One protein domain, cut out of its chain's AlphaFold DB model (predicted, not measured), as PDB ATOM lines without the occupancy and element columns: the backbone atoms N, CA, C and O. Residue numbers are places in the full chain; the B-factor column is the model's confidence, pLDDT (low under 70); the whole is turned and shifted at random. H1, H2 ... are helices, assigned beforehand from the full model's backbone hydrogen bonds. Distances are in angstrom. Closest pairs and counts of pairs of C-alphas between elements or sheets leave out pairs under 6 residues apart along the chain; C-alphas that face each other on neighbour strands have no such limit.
ATOM      1  N   THR A 469     161.989 237.818 227.764       98.44
ATOM      2  CA  THR A 469     160.888 238.666 227.288       98.44
ATOM      3  C   THR A 469     160.178 238.039 226.095       98.44
ATOM      4  O   THR A 469     158.953 238.016 226.051       98.44
ATOM      5  N   GLY A 470     160.924 237.445 225.158       98.31
ATOM      6  CA  GLY A 470     160.328 236.749 224.014       98.31
ATOM      7  C   GLY A 470     159.414 235.589 224.426       98.31
ATOM      8  O   GLY A 470     158.299 235.476 223.924       98.31
ATOM      9  N   GLU A 471     159.845 234.753 225.375       98.44
ATOM     10  CA  GLU A 471     159.018 233.657 225.904       98.44
ATOM     11  C   GLU A 471     157.804 234.181 226.680       98.44
ATOM     12  O   GLU A 471     156.708 233.647 226.527       98.44
ATOM     13  N   MET A 472     157.974 235.240 227.474       98.31
ATOM     14  CA  MET A 472     156.891 235.889 228.219       98.31
ATOM     15  C   MET A 472     155.861 236.588 227.315       98.31
ATOM     16  O   MET A 472     154.762 236.891 227.766       98.31
ATOM     17  N   GLN A 473     156.204 236.836 226.051       98.00
ATOM     18  CA  GLN A 473     155.318 237.391 225.020       98.00
ATOM     19  C   GLN A 473     154.757 236.316 224.073       98.00
ATOM     20  O   GLN A 473     154.098 236.643 223.083       98.00
ATOM     21  N   THR A 474     155.029 235.038 224.358       97.00
ATOM     22  CA  THR A 474     154.592 233.891 223.555       97.00
ATOM     23  C   THR A 474     153.474 233.130 224.287       97.00
ATOM     24  O   THR A 474     153.720 232.640 225.391       97.00
ATOM     25  N   PRO A 475     152.270 232.976 223.697       93.44
ATOM     26  CA  PRO A 475     151.132 232.295 224.327       93.44
ATOM     27  C   PRO A 475     151.431 230.861 224.789       93.44
ATOM     28  O   PRO A 475     151.047 230.483 225.896       93.44
ATOM     29  N   ASP A 476     152.164 230.086 223.981       94.06
ATOM     30  CA  ASP A 476     152.496 228.681 224.269       94.06
ATOM     31  C   ASP A 476     153.182 228.509 225.635       94.06
ATOM     32  O   ASP A 476     152.912 227.535 226.335       94.06
ATOM     33  N   THR A 477     153.988 229.488 226.072       96.50
ATOM     34  CA  THR A 477     154.641 229.482 227.394       96.50
ATOM     35  C   THR A 477     153.643 229.295 228.535       96.50
ATOM     36  O   THR A 477     153.947 228.613 229.514       96.50
ATOM     37  N   PHE A 478     152.469 229.915 228.423       95.88
ATOM     38  CA  PHE A 478     151.446 229.927 229.463       95.88
ATOM     39  C   PHE A 478     150.414 228.813 229.253       95.88
ATOM     40  O   PHE A 478     149.982 228.187 230.221       95.88
ATOM     41  N   LEU A 479     150.071 228.501 227.998       93.44
ATOM     42  CA  LEU A 479     149.173 227.390 227.663       93.44
ATOM     43  C   LEU A 479     149.747 226.035 228.102       93.44
ATOM     44  O   LEU A 479     149.017 225.207 228.646       93.44
ATOM     45  N   GLU A 480     151.055 225.818 227.928       94.06
ATOM     46  CA  GLU A 480     151.745 224.612 228.415       94.06
ATOM     47  C   GLU A 480     151.733 224.498 229.949       94.06
ATOM     48  O   GLU A 480     151.819 223.393 230.486       94.06
ATOM     49  N   ALA A 481     151.602 225.629 230.646       94.81
ATOM     50  CA  ALA A 481     151.492 225.714 232.099       94.81
ATOM     51  C   ALA A 481     150.040 225.666 232.603       94.81
ATOM     52  O   ALA A 481     149.802 225.806 233.798       94.81
ATOM     53  N   GLY A 482     149.064 225.473 231.710       93.88
ATOM     54  CA  GLY A 482     147.659 225.328 232.086       93.88
ATOM     55  C   GLY A 482     146.913 226.644 232.309       93.88
ATOM     56  O   GLY A 482     145.866 226.630 232.951       93.88
ATOM     57  N   TRP A 483     147.427 227.779 231.824       95.50
ATOM     58  CA  TRP A 483     146.701 229.048 231.911       95.50
ATOM     59  C   TRP A 483     145.514 229.048 230.949       95.50
ATOM     60  O   TRP A 483     145.635 228.556 229.827       95.50
ATOM     61  N   ASP A 484     144.403 229.628 231.406       93.31
ATOM     62  CA  ASP A 484     143.140 229.735 230.670       93.31
ATOM     63  C   ASP A 484     143.073 231.065 229.904       93.31
ATOM     64  O   ASP A 484     142.934 232.140 230.510       93.31
ATOM     65  N   PHE A 485     143.242 230.999 228.582       92.81
ATOM     66  CA  PHE A 485     143.237 232.163 227.686       92.81
ATOM     67  C   PHE A 485     141.898 232.313 226.958       92.81
ATOM     68  O   PHE A 485     141.182 231.349 226.727       92.81
ATOM     69  N   ILE A 486     141.584 233.531 226.516       89.00
ATOM     70  CA  ILE A 486     140.468 233.745 225.590       89.00
ATOM     71  C   ILE A 486     140.633 232.873 224.333       89.00
ATOM     72  O   ILE A 486     141.736 232.710 223.806       89.00
ATOM     73  N   ASP A 487     139.509 232.369 223.823       81.25
ATOM     74  CA  ASP A 487     139.412 231.605 222.572       81.25
ATOM     75  C   ASP A 487     140.141 230.238 222.564       81.25
ATOM     76  O   ASP A 487     140.363 229.659 221.494       81.25
ATOM     77  N   GLU A 488     140.440 229.664 223.735       81.44
ATOM     78  CA  GLU A 488     140.828 228.254 223.889       81.44
ATOM     79  C   GLU A 488     139.899 227.501 224.863       81.44
ATOM     80  O   GLU A 488     139.058 228.093 225.524       81.44
ATOM     81  N   THR A 489     139.937 226.164 224.854       78.12
ATOM     82  CA  THR A 489     139.080 225.327 225.727       78.12
ATOM     83  C   THR A 489     139.821 224.130 226.327       78.12
ATOM     84  O   THR A 489     139.201 223.175 226.800       78.12
ATOM     85  N   ALA A 490     141.142 224.080 226.171       77.38
ATOM     86  CA  ALA A 490     141.999 223.013 226.659       77.38
ATOM     87  C   ALA A 490     142.209 223.115 228.174       77.38
ATOM     88  O   ALA A 490     142.248 222.072 228.833       77.38
ATOM     89  N   ASN A 491     142.289 224.337 228.712       77.88
ATOM     90  CA  ASN A 491     142.655 224.584 230.109       77.88
ATOM     91  C   ASN A 491     141.564 225.266 230.952       77.88
ATOM     92  O   ASN A 491     141.736 225.401 232.161       77.88
ATOM     93  N   GLY A 492     140.424 225.617 230.360       78.81
ATOM     94  CA  GLY A 492     139.305 226.226 231.071       78.81
ATOM     95  C   GLY A 492     138.221 226.720 230.123       78.81
ATOM     96  O   GLY A 492     138.251 226.446 228.923       78.81
ATOM     97  N   THR A 493     137.206 227.363 230.690       83.31
ATOM     98  CA  THR A 493     136.203 228.156 229.947       83.31
ATOM     99  C   THR A 493     135.932 229.494 230.637       83.31
ATOM    100  O   THR A 493     134.955 230.180 230.331       83.31
ATOM    101  N   GLU A 494     136.735 229.822 231.648       84.69
ATOM    102  CA  GLU A 494     136.633 231.029 232.444       84.69
ATOM    103  C   GLU A 494     137.235 232.229 231.691       84.69
ATOM    104  O   GLU A 494     136.838 233.366 231.961       84.69
ATOM    105  N   ASP A 495     138.109 231.967 230.708       89.81
ATOM    106  CA  ASP A 495     138.816 232.932 229.865       89.81
ATOM    107  C   ASP A 495     139.483 234.024 230.724       89.81
ATOM    108  O   ASP A 495     139.064 235.187 230.743       89.81
ATOM    109  N   VAL A 496     140.499 233.669 231.505       93.50
ATOM    110  CA  VAL A 496     141.091 234.606 232.475       93.50
ATOM    111  C   VAL A 496     142.035 235.601 231.802       93.50
ATOM    112  O   VAL A 496     142.063 236.782 232.164       93.50
ATOM    113  N   TRP A 497     142.802 235.135 230.819       95.81
ATOM    114  CA  TRP A 497     143.908 235.878 230.224       95.81
ATOM    115  C   TRP A 497     143.696 236.165 228.739       95.81
ATOM    116  O   TRP A 497     143.036 235.426 228.017       95.81
ATOM    117  N   TRP A 498     144.323 237.227 228.251       94.88
ATOM    118  CA  TRP A 498     144.560 237.449 226.828       94.88
ATOM    119  C   TRP A 498     145.985 237.964 226.629       94.88
ATOM    120  O   TRP A 498     146.604 238.467 227.564       94.88
ATOM    121  N   ILE A 499     146.542 237.820 225.429       94.12
ATOM    122  CA  ILE A 499     147.900 238.287 225.130       94.12
ATOM    123  C   ILE A 499     147.978 238.826 223.697       94.12
ATOM    124  O   ILE A 499     147.556 238.145 222.759       94.12
ATOM    125  N   PRO A 500     148.531 240.030 223.484       92.38
ATOM    126  CA  PRO A 500     148.909 240.488 222.156       92.38
ATOM    127  C   PRO A 500     150.273 239.879 221.790       92.38
ATOM    128  O   PRO A 500     151.326 240.468 222.046       92.38
ATOM    129  N   GLU A 501     150.243 238.674 221.213       92.38
ATOM    130  CA  GLU A 501     151.428 237.859 220.903       92.38
ATOM    131  C   GLU A 501     152.565 238.664 220.245       92.38
ATOM    132  O   GLU A 501     152.372 239.373 219.249       92.38
ATOM    133  N   GLY A 502     153.764 238.554 220.828       92.88
ATOM    134  CA  GLY A 502     154.984 239.222 220.366       92.88
ATOM    135  C   GLY A 502     155.009 240.747 220.524       92.88
ATOM    136  O   GLY A 502     155.945 241.381 220.035       92.88
ATOM    137  N   GLN A 503     153.994 241.351 221.152       93.94
ATOM    138  CA  GLN A 503     153.895 242.803 221.355       93.94
ATOM    139  C   GLN A 503     153.906 243.192 222.835       93.94
ATOM    140  O   GLN A 503     154.537 244.185 223.193       93.94
ATOM    141  N   ASP A 504     153.220 242.427 223.685       95.62
ATOM    142  CA  ASP A 504     153.123 242.675 225.126       95.62
ATOM    143  C   ASP A 504     152.976 241.350 225.895       95.62
ATOM    144  O   ASP A 504     152.830 240.275 225.312       95.62
ATOM    145  N   TYR A 505     153.039 241.439 227.219       97.19
ATOM    146  CA  TYR A 505     152.799 240.341 228.155       97.19
ATOM    147  C   TYR A 505     151.303 239.991 228.238       97.19
ATOM    148  O   TYR A 505     150.472 240.803 227.814       97.19
ATOM    149  N   PRO A 506     150.933 238.840 228.840       97.12
ATOM    150  CA  PRO A 506     149.545 238.559 229.179       97.12
ATOM    151  C   PRO A 506     148.884 239.720 229.929       97.12
ATOM    152  O   PRO A 506     149.534 240.514 230.607       97.12
ATOM    153  N   ARG A 507     147.575 239.841 229.789       96.62
ATOM    154  CA  ARG A 507     146.732 240.799 230.498       96.62
ATOM    155  C   ARG A 507     145.471 240.086 230.934       96.62
ATOM    156  O   ARG A 507     145.034 239.126 230.294       96.62
ATOM    157  N   LEU A 508     144.892 240.542 232.030       96.38
ATOM    158  CA  LEU A 508     143.640 239.997 232.518       96.38
ATOM    159  C   LEU A 508     142.533 240.370 231.538       96.38
ATOM    160  O   LEU A 508     142.517 241.462 230.966       96.38
ATOM    161  N   ARG A 509     141.590 239.456 231.312       92.81
ATOM    162  CA  ARG A 509     140.517 239.647 230.330       92.81
ATOM    163  C   ARG A 509     139.738 240.934 230.563       92.81
ATOM    164  O   ARG A 509     139.417 241.621 229.594       92.81
ATOM    165  N   TRP A 510     139.453 241.283 231.816       92.56
ATOM    166  CA  TRP A 510     138.695 242.493 232.134       92.56
ATOM    167  C   TRP A 510     139.406 243.778 231.664       92.56
ATOM    168  O   TRP A 510     138.728 244.761 231.370       92.56
ATOM    169  N   GLU A 511     140.729 243.748 231.452       90.38
ATOM    170  CA  GLU A 511     141.510 244.863 230.892       90.38
ATOM    171  C   GLU A 511     141.311 245.066 229.382       90.38
ATOM    172  O   GLU A 511     141.585 246.150 228.872       90.38
ATOM    173  N   SER A 512     140.824 244.056 228.651       77.12
ATOM    174  CA  SER A 512     140.585 244.150 227.197       77.12
ATOM    175  C   SER A 512     139.371 245.016 226.823       77.12
ATOM    176  O   SER A 512     139.147 245.293 225.647       77.12
ATOM    177  N   SER A 513     138.583 245.442 227.815       52.78
ATOM    178  CA  SER A 513     137.257 246.048 227.638       52.78
ATOM    179  C   SER A 513     137.254 247.568 227.396       52.78
ATOM    180  O   SER A 513     136.183 248.170 227.483       52.78
ATOM    181  N   ASN A 514     138.405 248.192 227.115       39.62
ATOM    182  CA  ASN A 514     138.523 249.640 226.864       39.62
ATOM    183  C   ASN A 514     138.682 249.993 225.383       39.62
ATOM    184  O   ASN A 514     139.626 249.474 224.746       39.62
TER     185      ASN A 514
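What this domain is: This is residues 469 to 514 of the 514 residues of an uncharacterized protein of Phycisphaerae bacterium SG8_4 (UniProt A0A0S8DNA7). Little regular structure is here: a flat, winding chain whose long stretch 480 to 508 loops out and folds back on itself, pairing residues 497 to 498 with 507 to 508, antiparallel. Small helices H1 and H2 precede this stretch, and H3 follows it. The printed part has 46 residues with three named helices, H1, H2, H3 in chain order, holding 13 residues, and no named strand; the class is all helix. It is compact, with a radius of gyration of the C-alphas of 10.1 A, and spans 28 by 27 by 11 A.

How they stand to each other: Start at H3, residues 509 to 513, which is apart from H2, residues 476 to 479, and from H1, residues 469 to 472. H1 and H2 are close but not clearly touching; their closest C-alphas, of Glu 471 and Thr 477, are 6.2 A apart. H3 has 0 of 1 O i to N i+4 pairs within hydrogen-bond range and 1 of 2 O i to N i+3 pairs; H1 and H2 are too short for an i+4 pair.

Where its parts are: Find C-alpha 509 at (140.517, 239.647, 230.330); H3 runs 7.7 A to C-alpha 513. H2 measures 4.9 A, and H1 5.0 A from C-alpha 469 at (160.888, 238.666, 227.288).

The domain as a whole: The C-alphas farthest apart, of Glu 480 and Asn 514, are 28.3 A apart. The printed part has no cut. H1 to H2 is a tight link, H2 to H3 a long one. Residues 513 to 514 have pLDDT under 70.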